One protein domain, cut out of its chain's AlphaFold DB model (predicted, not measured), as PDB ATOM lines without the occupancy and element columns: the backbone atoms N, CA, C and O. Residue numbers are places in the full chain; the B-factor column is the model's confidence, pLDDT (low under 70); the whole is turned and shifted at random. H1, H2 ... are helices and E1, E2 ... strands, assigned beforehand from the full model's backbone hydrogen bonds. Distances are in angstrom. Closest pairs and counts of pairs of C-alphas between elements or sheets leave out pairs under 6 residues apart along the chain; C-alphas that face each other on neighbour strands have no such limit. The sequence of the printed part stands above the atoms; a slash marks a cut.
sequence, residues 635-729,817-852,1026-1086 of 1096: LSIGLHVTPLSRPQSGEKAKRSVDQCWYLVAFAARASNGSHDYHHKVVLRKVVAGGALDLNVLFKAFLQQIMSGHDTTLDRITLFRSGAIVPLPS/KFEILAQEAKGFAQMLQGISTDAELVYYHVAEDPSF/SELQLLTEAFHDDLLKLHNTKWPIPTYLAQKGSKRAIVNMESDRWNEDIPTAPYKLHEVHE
ATOM      1  N   LEU A 635     -29.496  46.456  32.635       90.69
ATOM      2  CA  LEU A 635     -30.716  45.652  32.569       90.69
ATOM      3  C   LEU A 635     -30.454  44.245  33.104       90.69
ATOM      4  O   LEU A 635     -29.755  43.447  32.484       90.69
ATOM      5  N   SER A 636     -31.040  43.922  34.257       91.62
ATOM      6  CA  SER A 636     -30.948  42.581  34.842       91.62
ATOM      7  C   SER A 636     -32.128  41.728  34.399       91.62
ATOM      8  O   SER A 636     -33.275  42.056  34.694       91.62
ATOM      9  N   ILE A 637     -31.870  40.618  33.709       94.06
ATOM     10  CA  ILE A 637     -32.892  39.734  33.141       94.06
ATOM     11  C   ILE A 637     -32.766  38.340  33.739       94.06
ATOM     12  O   ILE A 637     -31.689  37.766  33.784       94.06
ATOM     13  N   GLY A 638     -33.877  37.759  34.161       94.69
ATOM     14  CA  GLY A 638     -33.995  36.359  34.520       94.69
ATOM     15  C   GLY A 638     -34.688  35.589  33.414       94.69
ATOM     16  O   GLY A 638     -35.728  36.017  32.921       94.69
ATOM     17  N   LEU A 639     -34.132  34.435  33.059       95.31
ATOM     18  CA  LEU A 639     -34.713  33.474  32.128       95.31
ATOM     19  C   LEU A 639     -34.938  32.152  32.864       95.31
ATOM     20  O   LEU A 639     -33.996  31.550  33.379       95.31
ATOM     21  N   HIS A 640     -36.182  31.685  32.908       95.25
ATOM     22  CA  HIS A 640     -36.544  30.374  33.437       95.25
ATOM     23  C   HIS A 640     -37.242  29.536  32.361       95.25
ATOM     24  O   HIS A 640     -38.160  30.008  31.694       95.25
ATOM     25  N   VAL A 641     -36.833  28.274  32.214       94.31
ATOM     26  CA  VAL A 641     -37.447  27.327  31.269       94.31
ATOM     27  C   VAL A 641     -38.040  26.149  32.036       94.31
ATOM     28  O   VAL A 641     -37.311  25.370  32.649       94.31
ATOM     29  N   THR A 642     -39.362  25.987  31.978       93.38
ATOM     30  CA  THR A 642     -40.077  24.866  32.605       93.38
ATOM     31  C   THR A 642     -40.558  23.876  31.536       93.38
ATOM     32  O   THR A 642     -41.312  24.276  30.650       93.38
ATOM     33  N   PRO A 643     -40.189  22.585  31.592       90.88
ATOM     34  CA  PRO A 643     -40.781  21.567  30.732       90.88
ATOM     35  C   PRO A 643     -42.171  21.196  31.269       90.88
ATOM     36  O   PRO A 643     -42.314  20.850  32.442       90.88
ATOM     37  N   LEU A 644     -43.200  21.269  30.423       84.75
ATOM     38  CA  LEU A 644     -44.579  20.923  30.803       84.75
ATOM     39  C   LEU A 644     -44.827  19.420  30.698       84.75
ATOM     40  O   LEU A 644     -45.407  18.796  31.586       84.75
ATOM     41  N   SER A 645     -44.324  18.824  29.623       69.25
ATOM     42  CA  SER A 645     -44.303  17.381  29.448       69.25
ATOM     43  C   SER A 645     -43.130  16.815  30.250       69.25
ATOM     44  O   SER A 645     -41.984  16.896  29.808       69.25
ATOM     45  N   ARG A 646     -43.385  16.180  31.405       55.47
ATOM     46  CA  ARG A 646     -42.422  15.179  31.898       55.47
ATOM     47  C   ARG A 646     -42.308  14.115  30.798       55.47
ATOM     48  O   ARG A 646     -43.351  13.564  30.434       55.47
ATOM     49  N   PRO A 647     -41.109  13.806  30.267       49.06
ATOM     50  CA  PRO A 647     -40.966  12.694  29.338       49.06
ATOM     51  C   PRO A 647     -41.452  11.434  30.055       49.06
ATOM     52  O   PRO A 647     -40.912  11.065  31.100       49.06
ATOM     53  N   GLN A 648     -42.524  10.814  29.550       49.34
ATOM     54  CA  GLN A 648     -43.076   9.618  30.183       49.34
ATOM     55  C   GLN A 648     -42.011   8.521  30.128       49.34
ATOM     56  O   GLN A 648     -41.601   8.101  29.047       49.34
ATOM     57  N   SER A 649     -41.549   8.069  31.292       42.50
ATOM     58  CA  SER A 649     -40.474   7.087  31.431       42.50
ATOM     59  C   SER A 649     -40.957   5.678  31.066       42.50
ATOM     60  O   SER A 649     -41.134   4.811  31.916       42.50
ATOM     61  N   GLY A 650     -41.176   5.427  29.777       53.31
ATOM     62  CA  GLY A 650     -41.586   4.133  29.234       53.31
ATOM     63  C   GLY A 650     -41.247   3.997  27.751       53.31
ATOM     64  O   GLY A 650     -41.004   4.987  27.068       53.31
ATOM     65  N   GLU A 651     -41.251   2.770  27.228       43.62
ATOM     66  CA  GLU A 651     -40.767   2.458  25.869       43.62
ATOM     67  C   GLU A 651     -41.470   3.232  24.742       43.62
ATOM     68  O   GLU A 651     -40.871   3.474  23.693       43.62
ATOM     69  N   LYS A 652     -42.711   3.688  24.963       46.09
ATOM     70  CA  LYS A 652     -43.436   4.541  24.009       46.09
ATOM     71  C   LYS A 652     -42.801   5.916  23.795       46.09
ATOM     72  O   LYS A 652     -43.042   6.497  22.742       46.09
ATOM     73  N   ALA A 653     -41.942   6.390  24.703       50.34
ATOM     74  CA  ALA A 653     -41.167   7.612  24.499       50.34
ATOM     75  C   ALA A 653     -40.400   7.578  23.165       50.34
ATOM     76  O   ALA A 653     -40.394   8.568  22.449       50.34
ATOM     77  N   LYS A 654     -39.874   6.420  22.732       50.66
ATOM     78  CA  LYS A 654     -39.178   6.291  21.435       50.66
ATOM     79  C   LYS A 654     -40.036   6.587  20.186       50.66
ATOM     80  O   LYS A 654     -39.489   6.579  19.093       50.66
ATOM     81  N   ARG A 655     -41.353   6.801  20.321       49.25
ATOM     82  CA  ARG A 655     -42.264   7.239  19.241       49.25
ATOM     83  C   ARG A 655     -43.159   8.428  19.631       49.25
ATOM     84  O   ARG A 655     -44.130   8.708  18.940       49.25
ATOM     85  N   SER A 656     -42.902   9.066  20.775       47.97
ATOM     86  CA  SER A 656     -43.620  10.275  21.217       47.97
ATOM     87  C   SER A 656     -42.711  11.299  21.912       47.97
ATOM     88  O   SER A 656     -43.202  12.234  22.538       47.97
ATOM     89  N   VAL A 657     -41.387  11.124  21.817       52.78
ATOM     90  CA  VAL A 657     -40.368  12.158  22.086       52.78
ATOM     91  C   VAL A 657     -40.494  13.319  21.090       52.78
ATOM     92  O   VAL A 657     -39.970  14.400  21.332       52.78
ATOM     93  N   ASP A 658     -41.265  13.120  20.023       60.78
ATOM     94  CA  ASP A 658     -41.415  14.038  18.904       60.78
ATOM     95  C   ASP A 658     -42.013  15.399  19.249       60.78
ATOM     96  O   ASP A 658     -41.968  16.275  18.393       60.78
ATOM     97  N   GLN A 659     -42.588  15.603  20.441       74.94
ATOM     98  CA  GLN A 659     -43.197  16.878  20.840       74.94
ATOM     99  C   GLN A 659     -43.034  17.139  22.349       74.94
ATOM    100  O   GLN A 659     -43.824  16.665  23.167       74.94
ATOM    101  N   CYS A 660     -42.039  17.947  22.727       84.69
ATOM    102  CA  CYS A 660     -41.881  18.457  24.092       84.69
ATOM    103  C   CYS A 660     -42.359  19.911  24.183       84.69
ATOM    104  O   CYS A 660     -41.904  20.778  23.436       84.69
ATOM    105  N   TRP A 661     -43.257  20.200  25.126       90.25
ATOM    106  CA  TRP A 661     -43.691  21.568  25.402       90.25
ATOM    107  C   TRP A 661     -42.841  22.209  26.500       90.25
ATOM    108  O   TRP A 661     -42.723  21.676  27.607       90.25
ATOM    109  N   TYR A 662     -42.299  23.383  26.193       92.44
ATOM    110  CA  TYR A 662     -41.513  24.218  27.089       92.44
ATOM    111  C   TYR A 662     -42.232  25.540  27.328       92.44
ATOM    112  O   TYR A 662     -42.719  26.191  26.403       92.44
ATOM    113  N   LEU A 663     -42.258  25.952  28.586       94.12
ATOM    114  CA  LEU A 663     -42.726  27.254  29.014       94.12
ATOM    115  C   LEU A 663     -41.508  28.114  29.343       94.12
ATOM    116  O   LEU A 663     -40.765  27.822  30.280       94.12
ATOM    117  N   VAL A 664     -41.293  29.147  28.537       94.88
ATOM    118  CA  VAL A 664     -40.152  30.056  28.641       94.88
ATOM    119  C   VAL A 664     -40.632  31.342  29.283       94.88
ATOM    120  O   VAL A 664     -41.456  32.043  28.700       94.88
ATOM    121  N   ALA A 665     -40.136  31.659  30.470       94.94
ATOM    122  CA  ALA A 665     -40.417  32.920  31.132       94.94
ATOM    123  C   ALA A 665     -39.167  33.788  31.171       94.94
ATOM    124  O   ALA A 665     -38.094  33.340  31.570       94.94
ATOM    125  N   PHE A 666     -39.351  35.051  30.814       94.50
ATOM    126  CA  PHE A 666     -38.404  36.119  31.049       94.50
ATOM    127  C   PHE A 666     -38.999  37.085  32.068       94.50
ATOM    128  O   PHE A 666     -40.200  37.365  32.021       94.50
ATOM    129  N   ALA A 667     -38.167  37.635  32.945       93.12
ATOM    130  CA  ALA A 667     -38.486  38.844  33.691       93.12
ATOM    131  C   ALA A 667     -37.258  39.754  33.735       93.12
ATOM    132  O   ALA A 667     -36.154  39.267  33.935       93.12
ATOM    133  N   ALA A 668     -37.428  41.054  33.534       91.62
ATOM    134  CA  ALA A 668     -36.347  42.031  33.503       91.62
ATOM    135  C   ALA A 668     -36.596  43.145  34.513       91.62
ATOM    136  O   ALA A 668     -37.740  43.544  34.695       91.62
ATOM    137  N   ARG A 669     -35.524  43.659  35.112       86.12
ATOM    138  CA  ARG A 669     -35.490  44.823  35.995       86.12
ATOM    139  C   ARG A 669     -34.525  45.841  35.393       86.12
ATOM    140  O   ARG A 669     -33.345  45.520  35.233       86.12
ATOM    141  N   ALA A 670     -35.012  47.033  35.066       79.50
ATOM    142  CA  ALA A 670     -34.134  48.158  34.756       79.50
ATOM    143  C   ALA A 670     -33.449  48.629  36.047       79.50
ATOM    144  O   ALA A 670     -34.072  48.668  37.108       79.50
ATOM    145  N   SER A 671     -32.165  48.965  35.977       66.94
ATOM    146  CA  SER A 671     -31.396  49.413  37.142       66.94
ATOM    147  C   SER A 671     -31.684  50.857  37.555       66.94
ATOM    148  O   SER A 671     -31.345  51.233  38.664       66.94
ATOM    149  N   ASN A 672     -32.338  51.666  36.721       62.34
ATOM    150  CA  ASN A 672     -32.573  53.106  36.918       62.34
ATOM    151  C   ASN A 672     -33.517  53.499  38.084       62.34
ATOM    152  O   ASN A 672     -34.217  54.506  37.996       62.34
ATOM    153  N   GLY A 673     -33.608  52.697  39.147       56.00
ATOM    154  CA  GLY A 673     -34.574  52.871  40.235       56.00
ATOM    155  C   GLY A 673     -36.021  52.581  39.823       56.00
ATOM    156  O   GLY A 673     -36.933  52.780  40.621       56.00
ATOM    157  N   SER A 674     -36.266  52.105  38.596       53.19
ATOM    158  CA  SER A 674     -37.602  51.688  38.190       53.19
ATOM    159  C   SER A 674     -37.990  50.368  38.855       53.19
ATOM    160  O   SER A 674     -37.312  49.346  38.740       53.19
ATOM    161  N   HIS A 675     -39.146  50.384  39.512       61.12
ATOM    162  CA  HIS A 675     -39.814  49.187  40.027       61.12
ATOM    163  C   HIS A 675     -40.687  48.516  38.957       61.12
ATOM    164  O   HIS A 675     -41.371  47.531  39.240       61.12
ATOM    165  N   ASP A 676     -40.632  49.015  37.719       68.25
ATOM    166  CA  ASP A 676     -41.217  48.364  36.559       68.25
ATOM    167  C   ASP A 676     -40.343  47.167  36.181       68.25
ATOM    168  O   ASP A 676     -39.357  47.282  35.449       68.25
ATOM    169  N   TYR A 677     -40.719  45.985  36.664       80.25
ATOM    170  CA  TYR A 677     -40.197  44.768  36.068       80.25
ATOM    171  C   TYR A 677     -41.064  44.403  34.864       80.25
ATOM    172  O   TYR A 677     -42.290  44.285  34.949       80.25
ATOM    173  N   HIS A 678     -40.418  44.151  33.737       85.94
ATOM    174  CA  HIS A 678     -41.071  43.580  32.571       85.94
ATOM    175  C   HIS A 678     -41.091  42.063  32.721       85.94
ATOM    176  O   HIS A 678     -40.174  41.482  33.292       85.94
ATOM    177  N   HIS A 679     -42.103  41.396  32.181       88.38
ATOM    178  CA  HIS A 679     -42.068  39.945  32.008       88.38
ATOM    179  C   HIS A 679     -42.675  39.560  30.674       88.38
ATOM    180  O   HIS A 679     -43.437  40.331  30.085       88.38
ATOM    181  N   LYS A 680     -42.342  38.354  30.233       91.00
ATOM    182  CA  LYS A 680     -42.972  37.696  29.099       91.00
ATOM    183  C   LYS A 680     -42.913  36.204  29.352       91.00
ATOM    184  O   LYS A 680     -41.842  35.667  29.626       91.00
ATOM    185  N   VAL A 681     -44.051  35.531  29.266       91.31
ATOM    186  CA  VAL A 681     -44.112  34.070  29.339       91.31
ATOM    187  C   VAL A 681     -44.581  33.561  27.985       91.31
ATOM    188  O   VAL A 681     -45.537  34.082  27.417       91.31
ATOM    189  N   VAL A 682     -43.877  32.575  27.440       92.06
ATOM    190  CA  VAL A 682     -44.088  32.073  26.087       92.06
ATOM    191  C   VAL A 682     -44.152  30.555  26.120       92.06
ATOM    192  O   VAL A 682     -43.192  29.884  26.499       92.06
ATOM    193  N   LEU A 683     -45.283  30.006  25.683       92.56
ATOM    194  CA  LEU A 683     -45.402  28.584  25.405       92.56
ATOM    195  C   LEU A 683     -44.746  28.271  24.050       92.56
ATOM    196  O   LEU A 683     -45.021  28.927  23.036       92.56
ATOM    197  N   ARG A 684     -43.881  27.256  24.025       92.12
ATOM    198  CA  ARG A 684     -43.252  26.740  22.807       92.12
ATOM    199  C   ARG A 684     -43.312  25.225  22.742       92.12
ATOM    200  O   ARG A 684     -43.013  24.524  23.705       92.12
ATOM    201  N   LYS A 685     -43.669  24.741  21.559       89.88
ATOM    202  CA  LYS A 685     -43.601  23.339  21.170       89.88
ATOM    203  C   LYS A 685     -42.256  23.109  20.493       89.88
ATOM    204  O   LYS A 685     -41.948  23.801  19.528       89.88
ATOM    205  N   VAL A 686     -41.472  22.164  20.992       88.19
ATOM    206  CA  VAL A 686     -40.252  21.689  20.338       88.19
ATOM    207  C   VAL A 686     -40.579  20.342  19.715       88.19
ATOM    208  O   VAL A 686     -40.947  19.404  20.424       88.19
ATOM    209  N   VAL A 687     -40.504  20.277  18.387       85.12
ATOM    210  CA  VAL A 687     -40.631  19.023  17.631       85.12
ATOM    211  C   VAL A 687     -39.301  18.258  17.725       85.12
ATOM    212  O   VAL A 687     -38.263  18.903  17.870       85.12
ATOM    213  N   ALA A 688     -39.281  16.919  17.656       76.31
ATOM    214  CA  ALA A 688     -38.013  16.173  17.606       76.31
ATOM    215  C   ALA A 688     -37.112  16.690  16.476       76.31
ATOM    216  O   ALA A 688     -37.570  16.919  15.360       76.31
ATOM    217  N   GLY A 689     -35.831  16.887  16.794       77.25
ATOM    218  CA  GLY A 689     -34.852  17.504  15.893       77.25
ATOM    219  C   GLY A 689     -34.880  19.038  15.874       77.25
ATOM    220  O   GLY A 689     -33.908  19.647  15.446       77.25
ATOM    221  N   GLY A 690     -35.931  19.683  16.388       81.12
ATOM    222  CA  GLY A 690     -36.010  21.139  16.501       81.12
ATOM    223  C   GLY A 690     -35.255  21.695  17.713       81.12
ATOM    224  O   GLY A 690     -35.259  21.108  18.793       81.12
ATOM    225  N   ALA A 691     -34.657  22.878  17.556       83.12
ATOM    226  CA  ALA A 691     -34.174  23.683  18.674       83.12
ATOM    227  C   ALA A 691     -35.328  24.472  19.316       83.12
ATOM    228  O   ALA A 691     -36.212  24.971  18.613       83.12
ATOM    229  N   LEU A 692     -35.278  24.702  20.632       87.12
ATOM    230  CA  LEU A 692     -35.963  25.869  21.191       87.12
ATOM    231  C   LEU A 692     -35.110  27.102  20.890       87.12
ATOM    232  O   LEU A 692     -34.088  27.308  21.542       87.12
ATOM    233  N   ASP A 693     -35.537  27.928  19.938       90.31
ATOM    234  CA  ASP A 693     -34.851  29.187  19.641       90.31
ATOM    235  C   ASP A 693     -35.101  30.224  20.750       90.31
ATOM    236  O   ASP A 693     -35.984  31.086  20.687       90.31
ATOM    237  N   LEU A 694     -34.311  30.102  21.818       92.12
ATOM    238  CA  LEU A 694     -34.282  31.052  22.921       92.12
ATOM    239  C   LEU A 694     -33.776  32.428  22.469       92.12
ATOM    240  O   LEU A 694     -34.189  33.423  23.061       92.12
ATOM    241  N   ASN A 695     -32.950  32.512  21.419       91.75
ATOM    242  CA  ASN A 695     -32.404  33.776  20.923       91.75
ATOM    243  C   ASN A 695     -33.513  34.643  20.321       91.75
ATOM    244  O   ASN A 695     -33.647  35.804  20.695       91.75
ATOM    245  N   VAL A 696     -34.368  34.082  19.463       92.50
ATOM    246  CA  VAL A 696     -35.533  34.795  18.906       92.50
ATOM    247  C   VAL A 696     -36.487  35.258  20.010       92.50
ATOM    248  O   VAL A 696     -36.990  36.383  19.962       92.50
ATOM    249  N   LEU A 697     -36.705  34.440  21.045       93.19
ATOM    250  CA  LEU A 697     -37.538  34.825  22.188       93.19
ATOM    251  C   LEU A 697     -36.923  35.956  23.023       93.19
ATOM    252  O   LEU A 697     -37.623  36.910  23.364       93.19
ATOM    253  N   PHE A 698     -35.627  35.863  23.330       94.19
ATOM    254  CA  PHE A 698     -34.898  36.877  24.091       94.19
ATOM    255  C   PHE A 698     -34.807  38.192  23.305       94.19
ATOM    256  O   PHE A 698     -35.050  39.250  23.879       94.19
ATOM    257  N   LYS A 699     -34.594  38.133  21.981       93.75
ATOM    258  CA  LYS A 699     -34.622  39.292  21.075       93.75
ATOM    259  C   LYS A 699     -35.964  40.014  21.130       93.75
ATOM    260  O   LYS A 699     -36.001  41.216  21.371       93.75
ATOM    261  N   ALA A 700     -37.062  39.277  20.957       92.50
ATOM    262  CA  ALA A 700     -38.407  39.846  20.990       92.50
ATOM    263  C   ALA A 700     -38.754  40.450  22.365       92.50
ATOM    264  O   ALA A 700     -39.460  41.453  22.438       92.50
ATOM    265  N   PHE A 701     -38.251  39.866  23.458       93.38
ATOM    266  CA  PHE A 701     -38.423  40.412  24.806       93.38
ATOM    267  C   PHE A 701     -37.585  41.678  25.047       93.38
ATOM    268  O   PHE A 701     -38.104  42.656  25.582       93.38
ATOM    269  N   LEU A 702     -36.327  41.702  24.603       92.50
ATOM    270  CA  LEU A 702     -35.467  42.887  24.669       92.50
ATOM    271  C   LEU A 702     -36.038  44.048  23.856       92.50
ATOM    272  O   LEU A 702     -36.162  45.146  24.384       92.50
ATOM    273  N   GLN A 703     -36.458  43.802  22.612       92.12
ATOM    274  CA  GLN A 703     -37.091  44.819  21.766       92.12
ATOM    275  C   GLN A 703     -38.357  45.397  22.418       92.12
ATOM    276  O   GLN A 703     -38.566  46.605  22.393       92.12
ATOM    277  N   GLN A 704     -39.169  44.553  23.064       89.62
ATOM    278  CA  GLN A 704     -40.347  44.986  23.816       89.62
ATOM    279  C   GLN A 704     -39.985  45.900  25.001       89.62
ATOM    280  O   GLN A 704     -40.675  46.893  25.220       89.62
ATOM    281  N   ILE A 705     -38.916  45.603  25.749       88.94
ATOM    282  CA  ILE A 705     -38.427  46.472  26.837       88.94
ATOM    283  C   ILE A 705     -37.883  47.785  26.269       88.94
ATOM    284  O   ILE A 705     -38.328  48.860  26.661       88.94
ATOM    285  N   MET A 706     -36.957  47.700  25.313       87.75
ATOM    286  CA  MET A 706     -36.276  48.861  24.734       87.75
ATOM    287  C   MET A 706     -37.237  49.806  24.007       87.75
ATOM    288  O   MET A 706     -37.002  51.005  24.006       87.75
ATOM    289  N   SER A 707     -38.369  49.317  23.484       87.38
ATOM    290  CA  SER A 707     -39.401  50.188  22.896       87.38
ATOM    291  C   SER A 707     -40.030  51.198  23.876       87.38
ATOM    292  O   SER A 707     -40.745  52.092  23.434       87.38
ATOM    293  N   GLY A 708     -39.794  51.058  25.190       80.62
ATOM    294  CA  GLY A 708     -40.208  52.015  26.221       80.62
ATOM    295  C   GLY A 708     -39.070  52.819  26.866       80.62
ATOM    296  O   GLY A 708     -39.336  53.511  27.846       80.62
ATOM    297  N   HIS A 709     -37.829  52.718  26.376       77.88
ATOM    298  CA  HIS A 709     -36.660  53.384  26.960       77.88
ATOM    299  C   HIS A 709     -35.813  54.084  25.886       77.88
ATOM    300  O   HIS A 709     -35.168  53.421  25.079       77.88
ATOM    301  N   ASP A 710     -35.726  55.416  25.946       75.50
ATOM    302  CA  ASP A 710     -34.889  56.228  25.039       75.50
ATOM    303  C   ASP A 710     -33.371  56.100  25.308       75.50
ATOM    304  O   ASP A 710     -32.545  56.677  24.601       75.50
ATOM    305  N   THR A 711     -32.976  55.374  26.356       74.00
ATOM    306  CA  THR A 711     -31.584  55.241  26.808       74.00
ATOM    307  C   THR A 711     -30.897  54.010  26.225       74.00
ATOM    308  O   THR A 711     -31.410  52.895  26.338       74.00
ATOM    309  N   THR A 712     -29.677  54.185  25.712       84.56
ATOM    310  CA  THR A 712     -28.786  53.069  25.374       84.56
ATOM    311  C   THR A 712     -28.475  52.233  26.617       84.56
ATOM    312  O   THR A 712     -28.138  52.771  27.672       84.56
ATOM    313  N   LEU A 713     -28.576  50.908  26.487       88.56
ATOM    314  CA  LEU A 713     -28.122  49.976  27.513       88.56
ATOM    315  C   LEU A 713     -26.627  49.724  27.318       88.56
ATOM    316  O   LEU A 713     -26.231  49.170  26.292       88.56
ATOM    317  N   ASP A 714     -25.826  50.094  28.313       90.75
ATOM    318  CA  ASP A 714     -24.385  49.822  28.331       90.75
ATOM    319  C   ASP A 714     -24.116  48.392  28.849       90.75
ATOM    320  O   ASP A 714     -23.076  47.802  28.554       90.75
ATOM    321  N   ARG A 715     -25.058  47.792  29.600       90.88
ATOM    322  CA  ARG A 715     -24.883  46.452  30.178       90.88
ATOM    323  C   ARG A 715     -26.183  45.665  30.371       90.88
ATOM    324  O   ARG A 715     -27.191  46.187  30.841       90.88
ATOM    325  N   ILE A 716     -26.136  44.364  30.086       93.12
ATOM    326  CA  ILE A 716     -27.223  43.403  30.302       93.12
ATOM    327  C   ILE A 716     -26.695  42.215  31.116       93.12
ATOM    328  O   ILE A 716     -25.764  41.525  30.703       93.12
ATOM    329  N   THR A 717     -27.317  41.935  32.260       92.94
ATOM    330  CA  THR A 717     -26.962  40.800  33.125       92.94
ATOM    331  C   THR A 717     -28.062  39.740  33.048       92.94
ATOM    332  O   THR A 717     -29.166  39.957  33.543       92.94
ATOM    333  N   LEU A 718     -27.787  38.595  32.417       94.25
ATOM    334  CA  LEU A 718     -28.746  37.507  32.199       94.25
ATOM    335  C   LEU A 718     -28.529  36.350  33.187       94.25
ATOM    336  O   LEU A 718     -27.490  35.698  33.183       94.25
ATOM    337  N   PHE A 719     -29.552  36.043  33.980       94.06
ATOM    338  CA  PHE A 719     -29.592  34.965  34.962       94.06
ATOM    339  C   PHE A 719     -30.501  33.810  34.496       94.06
ATOM    340  O   PHE A 719     -31.733  33.902  34.536       94.06
ATOM    341  N   ARG A 720     -29.908  32.690  34.081       93.44
ATOM    342  CA  ARG A 720     -30.580  31.514  33.509       93.44
ATOM    343  C   ARG A 720     -30.851  30.419  34.542       93.44
ATOM    344  O   ARG A 720     -29.917  29.939  35.168       93.44
ATOM    345  N   SER A 721     -32.084  29.918  34.624       93.25
ATOM    346  CA  SER A 721     -32.475  28.763  35.458       93.25
ATOM    347  C   SER A 721     -33.440  27.799  34.760       93.25
ATOM    348  O   SER A 721     -33.939  28.077  33.664       93.25
ATOM    349  N   GLY A 722     -33.745  26.681  35.423       91.06
ATOM    350  CA  GLY A 722     -34.686  25.668  34.949       91.06
ATOM    351  C   GLY A 722     -34.052  24.662  33.991       91.06
ATOM    352  O   GLY A 722     -32.838  24.448  33.992       91.06
ATOM    353  N   ALA A 723     -34.882  24.031  33.162       89.56
ATOM    354  CA  ALA A 723     -34.434  23.012  32.225       89.56
ATOM    355  C   ALA A 723     -33.505  23.579  31.143       89.56
ATOM    356  O   ALA A 723     -33.670  24.697  30.641       89.56
ATOM    357  N   ILE A 724     -32.545  22.752  30.755       88.62
ATOM    358  CA  ILE A 724     -31.685  22.978  29.599       88.62
ATOM    359  C   ILE A 724     -32.328  22.244  28.434       88.62
ATOM    360  O   ILE A 724     -32.713  21.081  28.570       88.62
ATOM    361  N   VAL A 725     -32.509  22.947  27.321       85.38
ATOM    362  CA  VAL A 725     -33.109  22.345  26.133       85.38
ATOM    363  C   VAL A 725     -32.004  21.646  25.350       85.38
ATOM    364  O   VAL A 725     -30.952  22.255  25.148       85.38
ATOM    365  N   PRO A 726     -32.190  20.380  24.938       80.56
ATOM    366  CA  PRO A 726     -31.229  19.719  24.070       80.56
ATOM    367  C   PRO A 726     -31.087  20.494  22.758       80.56
ATOM    368  O   PRO A 726     -32.076  20.941  22.175       80.56
ATOM    369  N   LEU A 727     -29.847  20.644  22.300       77.12
ATOM    370  CA  LEU A 727     -29.565  21.184  20.976       77.12
ATOM    371  C   LEU A 727     -30.031  20.202  19.889       77.12
ATOM    372  O   LEU A 727     -30.020  18.987  20.123       77.12
ATOM    373  N   PRO A 728     -30.404  20.700  18.697       71.69
ATOM    374  CA  PRO A 728     -30.660  19.845  17.550       71.69
ATOM    375  C   PRO A 728     -29.387  19.063  17.212       71.69
ATOM    376  O   PRO A 728     -28.275  19.593  17.273       71.69
ATOM    377  N   SER A 729     -29.522  17.783  16.863       67.94
ATOM    378  CA  SER A 729     -28.365  16.982  16.459       67.94
ATOM    379  C   SER A 729     -27.783  17.534  15.148       67.94
ATOM    380  O   SER A 729     -28.533  17.612  14.168       67.94
ATOM    381  N   LYS A 817     -23.674  19.173  29.121       80.12
ATOM    382  CA  LYS A 817     -24.534  20.214  29.712       80.12
ATOM    383  C   LYS A 817     -23.862  21.600  29.724       80.12
ATOM    384  O   LYS A 817     -24.552  22.609  29.597       80.12
ATOM    385  N   PHE A 818     -22.535  21.647  29.863       80.19
ATOM    386  CA  PHE A 818     -21.761  22.885  29.829       80.19
ATOM    387  C   PHE A 818     -21.629  23.452  28.406       80.19
ATOM    388  O   PHE A 818     -21.853  24.643  28.215       80.19
ATOM    389  N   GLU A 819     -21.354  22.614  27.401       85.00
ATOM    390  CA  GLU A 819     -21.319  23.040  25.991       85.00
ATOM    391  C   GLU A 819     -22.657  23.623  25.533       85.00
ATOM    392  O   GLU A 819     -22.666  24.660  24.872       85.00
ATOM    393  N   ILE A 820     -23.781  23.006  25.916       86.50
ATOM    394  CA  ILE A 820     -25.119  23.510  25.571       86.50
ATOM    395  C   ILE A 820     -25.325  24.925  26.135       86.50
ATOM    396  O   ILE A 820     -25.746  25.820  25.405       86.50
ATOM    397  N   LEU A 821     -24.980  25.157  27.407       87.38
ATOM    398  CA  LEU A 821     -25.079  26.480  28.037       87.38
ATOM    399  C   LEU A 821     -24.112  27.502  27.424       87.38
ATOM    400  O   LEU A 821     -24.483  28.659  27.241       87.38
ATOM    401  N   ALA A 822     -22.890  27.092  27.076       86.81
ATOM    402  CA  ALA A 822     -21.918  27.963  26.419       86.81
ATOM    403  C   ALA A 822     -22.380  28.377  25.008       86.81
ATOM    404  O   ALA A 822     -22.183  29.525  24.608       86.81
ATOM    405  N   GLN A 823     -23.038  27.476  24.270       88.81
ATOM    406  CA  GLN A 823     -23.662  27.795  22.983       88.81
ATOM    407  C   GLN A 823     -24.900  28.692  23.145       88.81
ATOM    408  O   GLN A 823     -25.039  29.649  22.386       88.81
ATOM    409  N   GLU A 824     -25.745  28.454  24.158       90.50
ATOM    410  CA  GLU A 824     -26.882  29.326  24.507       90.50
ATOM    411  C   GLU A 824     -26.399  30.762  24.789       90.50
ATOM    412  O   GLU A 824     -26.854  31.717  24.159       90.50
ATOM    413  N   ALA A 825     -25.392  30.916  25.657       90.81
ATOM    414  CA  ALA A 825     -24.802  32.209  25.998       90.81
ATOM    415  C   ALA A 825     -24.142  32.907  24.791       90.81
ATOM    416  O   ALA A 825     -24.294  34.118  24.618       90.81
ATOM    417  N   LYS A 826     -23.454  32.152  23.922       91.69
ATOM    418  CA  LYS A 826     -22.882  32.676  22.670       91.69
ATOM    419  C   LYS A 826     -23.968  33.166  21.703       91.69
ATOM    420  O   LYS A 826     -23.772  34.197  21.064       91.69
ATOM    421  N   GLY A 827     -25.101  32.468  21.611       91.44
ATOM    422  CA  GLY A 827     -26.244  32.886  20.796       91.44
ATOM    423  C   GLY A 827     -26.831  34.224  21.256       91.44
ATOM    424  O   GLY A 827     -27.023  35.127  20.440       91.44
ATOM    425  N   PHE A 828     -27.021  34.394  22.568       92.19
ATOM    426  CA  PHE A 828     -27.467  35.668  23.140       92.19
ATOM    427  C   PHE A 828     -26.462  36.799  22.895       92.19
ATOM    428  O   PHE A 828     -26.863  37.896  22.511       92.19
ATOM    429  N   ALA A 829     -25.166  36.521  23.057       91.06
ATOM    430  CA  ALA A 829     -24.084  37.464  22.788       91.06
ATOM    431  C   ALA A 829     -24.101  37.963  21.326       91.06
ATOM    432  O   ALA A 829     -24.171  39.165  21.077       91.06
ATOM    433  N   GLN A 830     -24.130  37.045  20.355       91.94
ATOM    434  CA  GLN A 830     -24.179  37.379  18.925       91.94
ATOM    435  C   GLN A 830     -25.444  38.154  18.537       91.94
ATOM    436  O   GLN A 830     -25.399  39.045  17.693       91.94
ATOM    437  N   MET A 831     -26.584  37.836  19.152       91.50
ATOM    438  CA  MET A 831     -27.834  38.537  18.878       91.50
ATOM    439  C   MET A 831     -27.859  39.955  19.469       91.50
ATOM    440  O   MET A 831     -28.391  40.860  18.824       91.50
ATOM    441  N   LEU A 832     -27.239  40.173  20.634       89.19
ATOM    442  CA  LEU A 832     -27.122  41.500  21.244       89.19
ATOM    443  C   LEU A 832     -26.286  42.471  20.412       89.19
ATOM    444  O   LEU A 832     -26.685  43.624  20.294       89.19
ATOM    445  N   GLN A 833     -25.225  41.999  19.748       88.19
ATOM    446  CA  GLN A 833     -24.443  42.808  18.799       88.19
ATOM    447  C   GLN A 833     -25.297  43.382  17.651       88.19
ATOM    448  O   GLN A 833     -24.950  44.408  17.075       88.19
ATOM    449  N   GLY A 834     -26.433  42.748  17.329       86.81
ATOM    450  CA  GLY A 834     -27.422  43.241  16.363       86.81
ATOM    451  C   GLY A 834     -28.528  44.130  16.954       86.81
ATOM    452  O   GLY A 834     -29.499  44.416  16.252       86.81
ATOM    453  N   ILE A 835     -28.435  44.505  18.235       84.12
ATOM    454  CA  ILE A 835     -29.362  45.405  18.950       84.12
ATOM    455  C   ILE A 835     -28.605  46.621  19.505       84.12
ATOM    456  O   ILE A 835     -29.074  47.745  19.362       84.12
ATOM    457  N   SER A 836     -27.445  46.397  20.126       84.69
ATOM    458  CA  SER A 836     -26.526  47.425  20.614       84.69
ATOM    459  C   SER A 836     -25.096  46.936  20.403       84.69
ATOM    460  O   SER A 836     -24.744  45.840  20.841       84.69
ATOM    461  N   THR A 837     -24.264  47.735  19.738       80.75
ATOM    462  CA  THR A 837     -22.842  47.414  19.522       80.75
ATOM    463  C   THR A 837     -22.018  47.480  20.806       80.75
ATOM    464  O   THR A 837     -20.966  46.847  20.885       80.75
ATOM    465  N   ASP A 838     -22.519  48.211  21.806       87.12
ATOM    466  CA  ASP A 838     -21.736  48.677  22.952       87.12
ATOM    467  C   ASP A 838     -22.155  47.991  24.269       87.12
ATOM    468  O   ASP A 838     -21.507  48.170  25.297       87.12
ATOM    469  N   ALA A 839     -23.223  47.180  24.251       88.06
ATOM    470  CA  ALA A 839     -23.769  46.528  25.442       88.06
ATOM    471  C   ALA A 839     -22.950  45.298  25.889       88.06
ATOM    472  O   ALA A 839     -22.862  44.294  25.175       88.06
ATOM    473  N   GLU A 840     -22.433  45.309  27.122       92.00
ATOM    474  CA  GLU A 840     -21.804  44.129  27.738       92.00
ATOM    475  C   GLU A 840     -22.868  43.101  28.175       92.00
ATOM    476  O   GLU A 840     -23.754  43.422  28.965       92.00
ATOM    477  N   LEU A 841     -22.769  41.842  27.715       92.38
ATOM    478  CA  LEU A 841     -23.564  40.724  28.247       92.38
ATOM    479  C   LEU A 841     -22.787  39.963  29.322       92.38
ATOM    480  O   LEU A 841     -21.765  39.345  29.026       92.38
ATOM    481  N   VAL A 842     -23.352  39.885  30.525       91.50
ATOM    482  CA  VAL A 842     -22.861  39.016  31.604       91.50
ATOM    483  C   VAL A 842     -23.863  37.879  31.829       91.50
ATOM    484  O   VAL A 842     -25.055  38.135  31.980       91.50
ATOM    485  N   TYR A 843     -23.408  36.618  31.809       91.94
ATOM    486  CA  TYR A 843     -24.282  35.434  31.788       91.94
ATOM    487  C   TYR A 843     -24.053  34.521  33.000       91.94
ATOM    488  O   TYR A 843     -23.018  33.870  33.140       91.94
ATOM    489  N   TYR A 844     -25.073  34.400  33.843       90.56
ATOM    490  CA  TYR A 844     -25.080  33.568  35.042       90.56
ATOM    491  C   TYR A 844     -25.999  32.361  34.857       90.56
ATOM    492  O   TYR A 844     -27.186  32.528  34.578       90.56
ATOM    493  N   HIS A 845     -25.497  31.143  35.081       88.12
ATOM    494  CA  HIS A 845     -26.351  29.953  35.163       88.12
ATOM    495  C   HIS A 845     -26.606  29.570  36.622       88.12
ATOM    496  O   HIS A 845     -25.697  29.162  37.345       88.12
ATOM    497  N   VAL A 846     -27.867  29.663  37.031       84.69
ATOM    498  CA  VAL A 846     -28.356  29.294  38.358       84.69
ATOM    499  C   VAL A 846     -28.923  27.876  38.270       84.69
ATOM    500  O   VAL A 846     -29.953  27.634  37.633       84.69
ATOM    501  N   ALA A 847     -28.217  26.917  38.864       72.81
ATOM    502  CA  ALA A 847     -28.561  25.505  38.758       72.81
ATOM    503  C   ALA A 847     -29.746  25.134  39.671       72.81
ATOM    504  O   ALA A 847     -29.723  25.364  40.877       72.81
ATOM    505  N   GLU A 848     -30.780  24.496  39.115       64.62
ATOM    506  CA  GLU A 848     -31.780  23.790  39.926       64.62
ATOM    507  C   GLU A 848     -31.222  22.422  40.337       64.62
ATOM    508  O   GLU A 848     -31.250  21.490  39.536       64.62
ATOM    509  N   ASP A 849     -30.756  22.277  41.584       47.84
ATOM    510  CA  ASP A 849     -30.705  20.954  42.219       47.84
ATOM    511  C   ASP A 849     -32.117  20.575  42.718       47.84
ATOM    512  O   ASP A 849     -32.618  21.189  43.675       47.84
ATOM    513  N   PRO A 850     -32.791  19.580  42.099       38.72
ATOM    514  CA  PRO A 850     -34.108  19.118  42.530       38.72
ATOM    515  C   PRO A 850     -34.092  18.417  43.898       38.72
ATOM    516  O   PRO A 850     -35.160  18.239  44.485       38.72
ATOM    517  N   SER A 851     -32.917  18.040  44.416       33.84
ATOM    518  CA  SER A 851     -32.745  17.414  45.734       33.84
ATOM    519  C   SER A 851     -33.079  18.366  46.887       33.84
ATOM    520  O   SER A 851     -33.445  17.917  47.973       33.84
ATOM    521  N   PHE A 852     -32.969  19.683  46.664       32.34
ATOM    522  CA  PHE A 852     -32.914  20.669  47.742       32.34
ATOM    523  C   PHE A 852     -34.092  21.657  47.722       32.34
ATOM    524  O   PHE A 852     -34.019  22.756  47.160       32.34
ATOM    525  N   SER A1026     -17.937  46.338  42.872       69.81
ATOM    526  CA  SER A1026     -19.122  46.725  42.096       69.81
ATOM    527  C   SER A1026     -19.916  45.543  41.520       69.81
ATOM    528  O   SER A1026     -21.139  45.603  41.462       69.81
ATOM    529  N   GLU A1027     -19.257  44.454  41.122       75.06
ATOM    530  CA  GLU A1027     -19.913  43.244  40.613       75.06
ATOM    531  C   GLU A1027     -20.518  42.413  41.754       75.06
ATOM    532  O   GLU A1027     -21.619  41.885  41.629       75.06
ATOM    533  N   LEU A1028     -19.832  42.345  42.901       73.75
ATOM    534  CA  LEU A1028     -20.353  41.763  44.141       73.75
ATOM    535  C   LEU A1028     -21.573  42.539  44.650       73.75
ATOM    536  O   LEU A1028     -22.548  41.923  45.086       73.75
ATOM    537  N   GLN A1029     -21.548  43.870  44.561       74.50
ATOM    538  CA  GLN A1029     -22.688  44.721  44.887       74.50
ATOM    539  C   GLN A1029     -23.855  44.484  43.916       74.50
ATOM    540  O   GLN A1029     -24.955  44.187  44.376       74.50
ATOM    541  N   LEU A1030     -23.615  44.499  42.601       71.44
ATOM    542  CA  LEU A1030     -24.631  44.218  41.575       71.44
ATOM    543  C   LEU A1030     -25.260  42.830  41.762       71.44
ATOM    544  O   LEU A1030     -26.480  42.680  41.692       71.44
ATOM    545  N   LEU A1031     -24.452  41.807  42.054       74.94
ATOM    546  CA  LEU A1031     -24.954  40.478  42.403       74.94
ATOM    547  C   LEU A1031     -25.772  40.502  43.696       74.94
ATOM    548  O   LEU A1031     -26.827  39.879  43.754       74.94
ATOM    549  N   THR A1032     -25.344  41.245  44.714       74.12
ATOM    550  CA  THR A1032     -26.118  41.398  45.952       74.12
ATOM    551  C   THR A1032     -27.480  42.038  45.665       74.12
ATOM    552  O   THR A1032     -28.495  41.471  46.049       74.12
ATOM    553  N   GLU A1033     -27.538  43.127  44.895       72.00
ATOM    554  CA  GLU A1033     -28.774  43.803  44.449       72.00
ATOM    555  C   GLU A1033     -29.651  42.940  43.518       72.00
ATOM    556  O   GLU A1033     -30.874  43.098  43.458       72.00
ATOM    557  N   ALA A1034     -29.053  41.984  42.801       72.50
ATOM    558  CA  ALA A1034     -29.791  41.015  41.996       72.50
ATOM    559  C   ALA A1034     -30.453  39.915  42.843       72.50
ATOM    560  O   ALA A1034     -31.470  39.368  42.416       72.50
ATOM    561  N   PHE A1035     -29.914  39.582  44.020       75.31
ATOM    562  CA  PHE A1035     -30.485  38.603  44.961       75.31
ATOM    563  C   PHE A1035     -31.265  39.242  46.122       75.31
ATOM    564  O   PHE A1035     -32.007  38.534  46.806       75.31
ATOM    565  N   HIS A1036     -31.112  40.550  46.338       73.06
ATOM    566  CA  HIS A1036     -31.702  41.300  47.443       73.06
ATOM    567  C   HIS A1036     -32.515  42.500  46.954       73.06
ATOM    568  O   HIS A1036     -32.012  43.392  46.280       73.06
ATOM    569  N   ASP A1037     -33.783  42.551  47.349       66.12
ATOM    570  CA  ASP A1037     -34.643  43.720  47.173       66.12
ATOM    571  C   ASP A1037     -35.411  43.940  48.476       66.12
ATOM    572  O   ASP A1037     -36.354  43.209  48.799       66.12
ATOM    573  N   ASP A1038     -34.977  44.944  49.243       63.69
ATOM    574  CA  ASP A1038     -35.596  45.365  50.506       63.69
ATOM    575  C   ASP A1038     -37.070  45.736  50.351       63.69
ATOM    576  O   ASP A1038     -37.876  45.522  51.262       63.69
ATOM    577  N   LEU A1039     -37.428  46.286  49.192       56.44
ATOM    578  CA  LEU A1039     -38.748  46.825  48.920       56.44
ATOM    579  C   LEU A1039     -39.722  45.684  48.681       56.44
ATOM    580  O   LEU A1039     -40.750  45.634  49.350       56.44
ATOM    581  N   LEU A1040     -39.333  44.710  47.847       56.41
ATOM    582  CA  LEU A1040     -39.989  43.412  47.682       56.41
ATOM    583  C   LEU A1040     -39.733  42.461  48.868       56.41
ATOM    584  O   LEU A1040     -40.272  41.355  48.903       56.41
ATOM    585  N   LYS A1041     -38.934  42.844  49.870       60.84
ATOM    586  CA  LYS A1041     -38.415  41.963  50.935       60.84
ATOM    587  C   LYS A1041     -37.950  40.597  50.410       60.84
ATOM    588  O   LYS A1041     -38.166  39.583  51.076       60.84
ATOM    589  N   LEU A1042     -37.353  40.545  49.226       64.25
ATOM    590  CA  LEU A1042     -36.734  39.343  48.676       64.25
ATOM    591  C   LEU A1042     -35.285  39.352  49.147       64.25
ATOM    592  O   LEU A1042     -34.412  39.771  48.414       64.25
ATOM    593  N   HIS A1043     -35.065  38.984  50.410       54.97
ATOM    594  CA  HIS A1043     -33.767  39.109  51.091       54.97
ATOM    595  C   HIS A1043     -33.091  37.753  51.354       54.97
ATOM    596  O   HIS A1043     -32.083  37.682  52.043       54.97
ATOM    597  N   ASN A1044     -33.691  36.663  50.855       58.81
ATOM    598  CA  ASN A1044     -33.239  35.275  51.019       58.81
ATOM    599  C   ASN A1044     -33.786  34.362  49.895       58.81
ATOM    600  O   ASN A1044     -34.119  33.195  50.126       58.81
ATOM    601  N   THR A1045     -33.981  34.875  48.676       63.94
ATOM    602  CA  THR A1045     -34.416  34.022  47.559       63.94
ATOM    603  C   THR A1045     -33.276  33.096  47.134       63.94
ATOM    604  O   THR A1045     -32.161  33.546  46.907       63.94
ATOM    605  N   LYS A1046     -33.563  31.798  46.925       73.44
ATOM    606  CA  LYS A1046     -32.605  30.837  46.315       73.44
ATOM    607  C   LYS A1046     -32.147  31.268  44.901       73.44
ATOM    608  O   LYS A1046     -31.208  30.712  44.349       73.44
ATOM    609  N   TRP A1047     -32.830  32.244  44.313       78.12
ATOM    610  CA  TRP A1047     -32.667  32.717  42.945       78.12
ATOM    611  C   TRP A1047     -32.387  34.222  42.957       78.12
ATOM    612  O   TRP A1047     -32.965  34.913  43.805       78.12
ATOM    613  N   PRO A1048     -31.633  34.748  41.975       82.12
ATOM    614  CA  PRO A1048     -31.708  36.160  41.626       82.12
ATOM    615  C   PRO A1048     -33.170  36.535  41.382       82.12
ATOM    616  O   PRO A1048     -33.938  35.757  40.810       82.12
ATOM    617  N   ILE A1049     -33.572  37.726  41.794       82.62
ATOM    618  CA  ILE A1049     -34.956  38.193  41.764       82.62
ATOM    619  C   ILE A1049     -35.547  38.156  40.349       82.62
ATOM    620  O   ILE A1049     -36.624  37.579  40.200       82.62
ATOM    621  N   PRO A1050     -34.870  38.626  39.280       83.00
ATOM    622  CA  PRO A1050     -35.379  38.452  37.919       83.00
ATOM    623  C   PRO A1050     -35.672  36.978  37.587       83.00
ATOM    624  O   PRO A1050     -36.694  36.648  36.990       83.00
ATOM    625  N   THR A1051     -34.819  36.051  38.029       82.81
ATOM    626  CA  THR A1051     -34.988  34.606  37.813       82.81
ATOM    627  C   THR A1051     -36.127  34.019  38.644       82.81
ATOM    628  O   THR A1051     -36.884  33.182  38.151       82.81
ATOM    629  N   TYR A1052     -36.287  34.478  39.885       83.25
ATOM    630  CA  TYR A1052     -37.397  34.120  40.768       83.25
ATOM    631  C   TYR A1052     -38.746  34.514  40.154       83.25
ATOM    632  O   TYR A1052     -39.673  33.702  40.084       83.25
ATOM    633  N   LEU A1053     -38.824  35.747  39.648       83.12
ATOM    634  CA  LEU A1053     -40.006  36.298  38.995       83.12
ATOM    635  C   LEU A1053     -40.310  35.556  37.686       83.12
ATOM    636  O   LEU A1053     -41.464  35.204  37.448       83.12
ATOM    637  N   ALA A1054     -39.291  35.212  36.890       84.94
ATOM    638  CA  ALA A1054     -39.451  34.349  35.721       84.94
ATOM    639  C   ALA A1054     -40.003  32.958  36.105       84.94
ATOM    640  O   ALA A1054     -41.020  32.525  35.563       84.94
ATOM    641  N   GLN A1055     -39.415  32.276  37.098       88.62
ATOM    642  CA  GLN A1055     -39.881  30.956  37.551       88.62
ATOM    643  C   GLN A1055     -41.341  30.989  38.030       88.62
ATOM    644  O   GLN A1055     -42.136  30.097  37.722       88.62
ATOM    645  N   LYS A1056     -41.722  32.011  38.799       83.31
ATOM    646  CA  LYS A1056     -43.092  32.142  39.306       83.31
ATOM    647  C   LYS A1056     -44.063  32.612  38.207       83.31
ATOM    648  O   LYS A1056     -45.213  32.177  38.208       83.31
ATOM    649  N   GLY A1057     -43.599  33.376  37.215       81.56
ATOM    650  CA  GLY A1057     -44.319  33.648  35.965       81.56
ATOM    651  C   GLY A1057     -44.667  32.364  35.204       81.56
ATOM    652  O   GLY A1057     -45.830  32.165  34.843       81.56
ATOM    653  N   SER A1058     -43.712  31.435  35.069       84.00
ATOM    654  CA  SER A1058     -43.978  30.091  34.536       84.00
ATOM    655  C   SER A1058     -45.028  29.342  35.363       84.00
ATOM    656  O   SER A1058     -45.997  28.830  34.808       84.00
ATOM    657  N   LYS A1059     -44.906  29.320  36.699       81.75
ATOM    658  CA  LYS A1059     -45.895  28.664  37.584       81.75
ATOM    659  C   LYS A1059     -47.313  29.227  37.400       81.75
ATOM    660  O   LYS A1059     -48.260  28.452  37.310       81.75
ATOM    661  N   ARG A1060     -47.464  30.551  37.284       75.56
ATOM    662  CA  ARG A1060     -48.755  31.226  37.042       75.56
ATOM    663  C   ARG A1060     -49.360  30.857  35.684       75.56
ATOM    664  O   ARG A1060     -50.547  30.561  35.606       75.56
ATOM    665  N   ALA A1061     -48.551  30.796  34.629       79.62
ATOM    666  CA  ALA A1061     -49.022  30.337  33.326       79.62
ATOM    667  C   ALA A1061     -49.406  28.843  33.322       79.62
ATOM    668  O   ALA A1061     -50.391  28.490  32.681       79.62
ATOM    669  N   ILE A1062     -48.719  27.975  34.081       79.62
ATOM    670  CA  ILE A1062     -49.139  26.569  34.278       79.62
ATOM    671  C   ILE A1062     -50.525  26.496  34.920       79.62
ATOM    672  O   ILE A1062     -51.389  25.784  34.418       79.62
ATOM    673  N   VAL A1063     -50.769  27.276  35.976       71.94
ATOM    674  CA  VAL A1063     -52.074  27.334  36.654       71.94
ATOM    675  C   VAL A1063     -53.206  27.720  35.690       71.94
ATOM    676  O   VAL A1063     -54.268  27.095  35.737       71.94
ATOM    677  N   ASN A1064     -52.957  28.674  34.784       69.69
ATOM    678  CA  ASN A1064     -53.906  29.098  33.747       69.69
ATOM    679  C   ASN A1064     -54.079  28.052  32.622       69.69
ATOM    680  O   ASN A1064     -55.169  27.909  32.081       69.69
ATOM    681  N   MET A1065     -53.034  27.294  32.272       74.44
ATOM    682  CA  MET A1065     -53.142  26.184  31.309       74.44
ATOM    683  C   MET A1065     -53.863  24.957  31.889       74.44
ATOM    684  O   MET A1065     -54.400  24.155  31.136       74.44
ATOM    685  N   GLU A1066     -53.892  24.786  33.215       67.81
ATOM    686  CA  GLU A1066     -54.640  23.699  33.861       67.81
ATOM    687  C   GLU A1066     -56.156  23.946  33.928       67.81
ATOM    688  O   GLU A1066     -56.913  22.978  33.991       67.81
ATOM    689  N   SER A1067     -56.617  25.206  33.971       55.31
ATOM    690  CA  SER A1067     -58.059  25.515  33.943       55.31
ATOM    691  C   SER A1067     -58.658  25.298  32.556       55.31
ATOM    692  O   SER A1067     -59.785  24.820  32.417       55.31
ATOM    693  N   ASP A1068     -57.876  25.620  31.532       51.59
ATOM    694  CA  ASP A1068     -58.279  25.565  30.139       51.59
ATOM    695  C   ASP A1068     -57.927  24.170  29.622       51.59
ATOM    696  O   ASP A1068     -56.810  23.939  29.163       51.59
ATOM    697  N   ARG A1069     -58.868  23.221  29.790       51.25
ATOM    698  CA  ARG A1069     -58.710  21.791  29.452       51.25
ATOM    699  C   ARG A1069     -57.843  21.621  28.201       51.25
ATOM    700  O   ARG A1069     -58.265  22.010  27.115       51.25
ATOM    701  N   TRP A1070     -56.659  21.036  28.384       50.62
ATOM    702  CA  TRP A1070     -55.661  20.823  27.335       50.62
ATOM    703  C   TRP A1070     -56.248  19.975  26.192       50.62
ATOM    704  O   TRP A1070     -56.208  18.746  26.229       50.62
ATOM    705  N   ASN A1071     -56.811  20.638  25.181       43.00
ATOM    706  CA  ASN A1071     -57.144  20.020  23.906       43.00
ATOM    707  C   ASN A1071     -55.851  19.957  23.093       43.00
ATOM    708  O   ASN A1071     -55.416  20.959  22.523       43.00
ATOM    709  N   GLU A1072     -55.237  18.772  23.055       46.59
ATOM    710  CA  GLU A1072     -54.004  18.500  22.300       46.59
ATOM    711  C   GLU A1072     -54.169  18.763  20.784       46.59
ATOM    712  O   GLU A1072     -53.178  18.956  20.079       46.59
ATOM    713  N   ASP A1073     -55.420  18.846  20.316       44.75
ATOM    714  CA  ASP A1073     -55.830  19.019  18.921       44.75
ATOM    715  C   ASP A1073     -55.748  20.460  18.377       44.75
ATOM    716  O   ASP A1073     -55.951  20.655  17.181       44.75
ATOM    717  N   ILE A1074     -55.471  21.489  19.196       42.75
ATOM    718  CA  ILE A1074     -55.376  22.878  18.695       42.75
ATOM    719  C   ILE A1074     -54.027  23.076  17.967       42.75
ATOM    720  O   ILE A1074     -52.968  23.036  18.606       42.75
ATOM    721  N   PRO A1075     -54.013  23.315  16.639       35.59
ATOM    722  CA  PRO A1075     -52.783  23.257  15.864       35.59
ATOM    723  C   PRO A1075     -51.984  24.563  15.937       35.59
ATOM    724  O   PRO A1075     -52.412  25.608  15.455       35.59
ATOM    725  N   THR A1076     -50.751  24.453  16.439       38.59
ATOM    726  CA  THR A1076     -49.564  25.290  16.123       38.59
ATOM    727  C   THR A1076     -49.595  26.808  16.335       38.59
ATOM    728  O   THR A1076     -48.518  27.403  16.360       38.59
ATOM    729  N   ALA A1077     -50.740  27.450  16.556       33.38
ATOM    730  CA  ALA A1077     -50.771  28.837  16.998       33.38
ATOM    731  C   ALA A1077     -50.024  28.945  18.343       33.38
ATOM    732  O   ALA A1077     -50.277  28.140  19.248       33.38
ATOM    733  N   PRO A1078     -49.093  29.903  18.516       41.41
ATOM    734  CA  PRO A1078     -48.511  30.137  19.825       41.41
ATOM    735  C   PRO A1078     -49.648  30.521  20.769       41.41
ATOM    736  O   PRO A1078     -50.384  31.464  20.482       41.41
ATOM    737  N   TYR A1079     -49.788  29.810  21.890       40.97
ATOM    738  CA  TYR A1079     -50.728  30.187  22.943       40.97
ATOM    739  C   TYR A1079     -50.289  31.552  23.494       40.97
ATOM    740  O   TYR A1079     -49.408  31.637  24.356       40.97
ATOM    741  N   LYS A1080     -50.824  32.630  22.905       40.59
ATOM    742  CA  LYS A1080     -50.515  34.009  23.273       40.59
ATOM    743  C   LYS A1080     -51.210  34.258  24.602       40.59
ATOM    744  O   LYS A1080     -52.395  34.577  24.649       40.59
ATOM    745  N   LEU A1081     -50.460  34.063  25.684       45.28
ATOM    746  CA  LEU A1081     -50.846  34.548  27.000       45.28
ATOM    747  C   LEU A1081     -51.237  36.028  26.856       45.28
ATOM    748  O   LEU A1081     -50.504  36.797  26.236       45.28
ATOM    749  N   HIS A1082     -52.426  36.372  27.358       42.91
ATOM    750  CA  HIS A1082     -53.079  37.670  27.158       42.91
ATOM    751  C   HIS A1082     -52.141  38.853  27.455       42.91
ATOM    752  O   HIS A1082     -51.294  38.733  28.331       42.91
ATOM    753  N   GLU A1083     -52.299  40.005  26.796       41.38
ATOM    754  CA  GLU A1083     -51.309  41.110  26.791       41.38
ATOM    755  C   GLU A1083     -50.989  41.726  28.167       41.38
ATOM    756  O   GLU A1083     -49.954  42.363  28.354       41.38
ATOM    757  N   VAL A1084     -51.804  41.462  29.187       38.72
ATOM    758  CA  VAL A1084     -51.464  41.765  30.589       38.72
ATOM    759  C   VAL A1084     -50.201  41.002  31.043       38.72
ATOM    760  O   VAL A1084     -49.428  41.491  31.867       38.72
ATOM    761  N   HIS A1085     -49.921  39.839  30.444       44.25
ATOM    762  CA  HIS A1085     -48.669  39.093  30.575       44.25
ATOM    763  C   HIS A1085     -47.464  39.746  29.855       44.25
ATOM    764  O   HIS A1085     -46.365  39.199  29.901       44.25
ATOM    765  N   GLU A1086     -47.630  40.918  29.231       37.38
ATOM    766  CA  GLU A1086     -46.554  41.684  28.583       37.38
ATOM    767  C   GLU A1086     -46.252  43.030  29.273       37.38
ATOM    768  O   GLU A1086     -45.172  43.592  29.071       37.38
TER     769      GLU A1086
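Overview. This is residues 635 to 729, 817 to 852 and 1026 to 1086 of the 1096 residues of the protein "PAZ domain-containing protein" of Teratosphaeria nubilosa (UniProt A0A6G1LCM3). A twisted sheet of five strands is the middle layer; H2 and H3 cover one face, and the long H5, slanting over E3, E2 and E1, covers the other with the shorter H4. Residues 649 to 655, of which 651 to 655 belong to H1, stick out, as do residues 1066 to 1075. The printed part has 192 residues with six named helices and five named strands, in the order E1 H1 E2 E3 H2 E4 H3 E5 H4 H5 H6; the sheet, E3 E2 E1 E4 E5, is mixed, and the class is mixed too. The whole is compact, with a radius of gyration of the C-alphas of 17.2 A and spans of 52 by 35 by 34 A.

Arrangement. Start at inner strand E1, residues 635 to 643: E2, residues 659 to 670, is its antiparallel neighbour, with N 638 and O 667 within hydrogen-bond range at 2.7 A. E2 and edge strand E3, residues 677 to 687, form an antiparallel hairpin, with N 662 and O 684 at 2.8 A. E4, residues 715 to 722, is parallel to E1, with N 637 and O 717 at 2.8 A, and edge strand E5, residues 840 to 845, is parallel to E4, with N 718 and O 842 at 2.8 A. H5, residues 1049 to 1067, is on the sheet at a height of 7.3 A; its closest C-alphas with E1 are those of Thr 1051 and Gly 638, 3.9 A. On the same face, H4, residues 1026 to 1035, only just touches H5, with 3 pairs of C-alphas within 8 A, the closest those of Phe 1035 and Ile 1049, 5.5 A. On the opposite face are H2, residues 694 to 706, and H3, residues 817 to 832, giving three layers, helices on both faces of a sheet. Residues 694 to 699 of H2 touch H3 at a steep tilt of 39 degrees, the closest C-alphas being those of Asn 695 and Phe 828, 5.7 A. E3, H2 and E4 form a split strand-helix-strand unit, its strands running the same way with E2 and E1 between them; its crossover is right-handed. H6, residues 1083 to 1086, is at the sheet's level, with a height of 3.3 A; H1, residues 651 to 655, is not on the sheet. Every O i to N i+4 pair is within hydrogen-bond range in H2, H3, H4 and H5; in H1 0 of 1 is, beside 2 of 2 O i to N i+3 pairs, and H6 is too short for such an i+4 pair.

Along the chain. Find C-alpha 635 at (-30.716, 45.652, 32.569); from there E1 runs 26.2 A. E2 measures 35.4 A, E3 31.7 A, E4 23.5 A and H3 23.1 A. H5 runs 27.5 A from C-alpha 1049 at (-34.956, 38.193, 41.764).

Size, cuts and confidence. The C-alphas farthest apart, of Glu 651 and Asp 710, are 54.1 A apart. Residues 730 to 816 and 853 to 1025 are cut out, with C-alpha gaps of 14.2 A and 30.0 A. The links H4 to H5 and H5 to H6 are long. Mean pLDDT of the printed part is 75.7; 58 residues are under 70, among them 645 to 658 and 1066 to 1086.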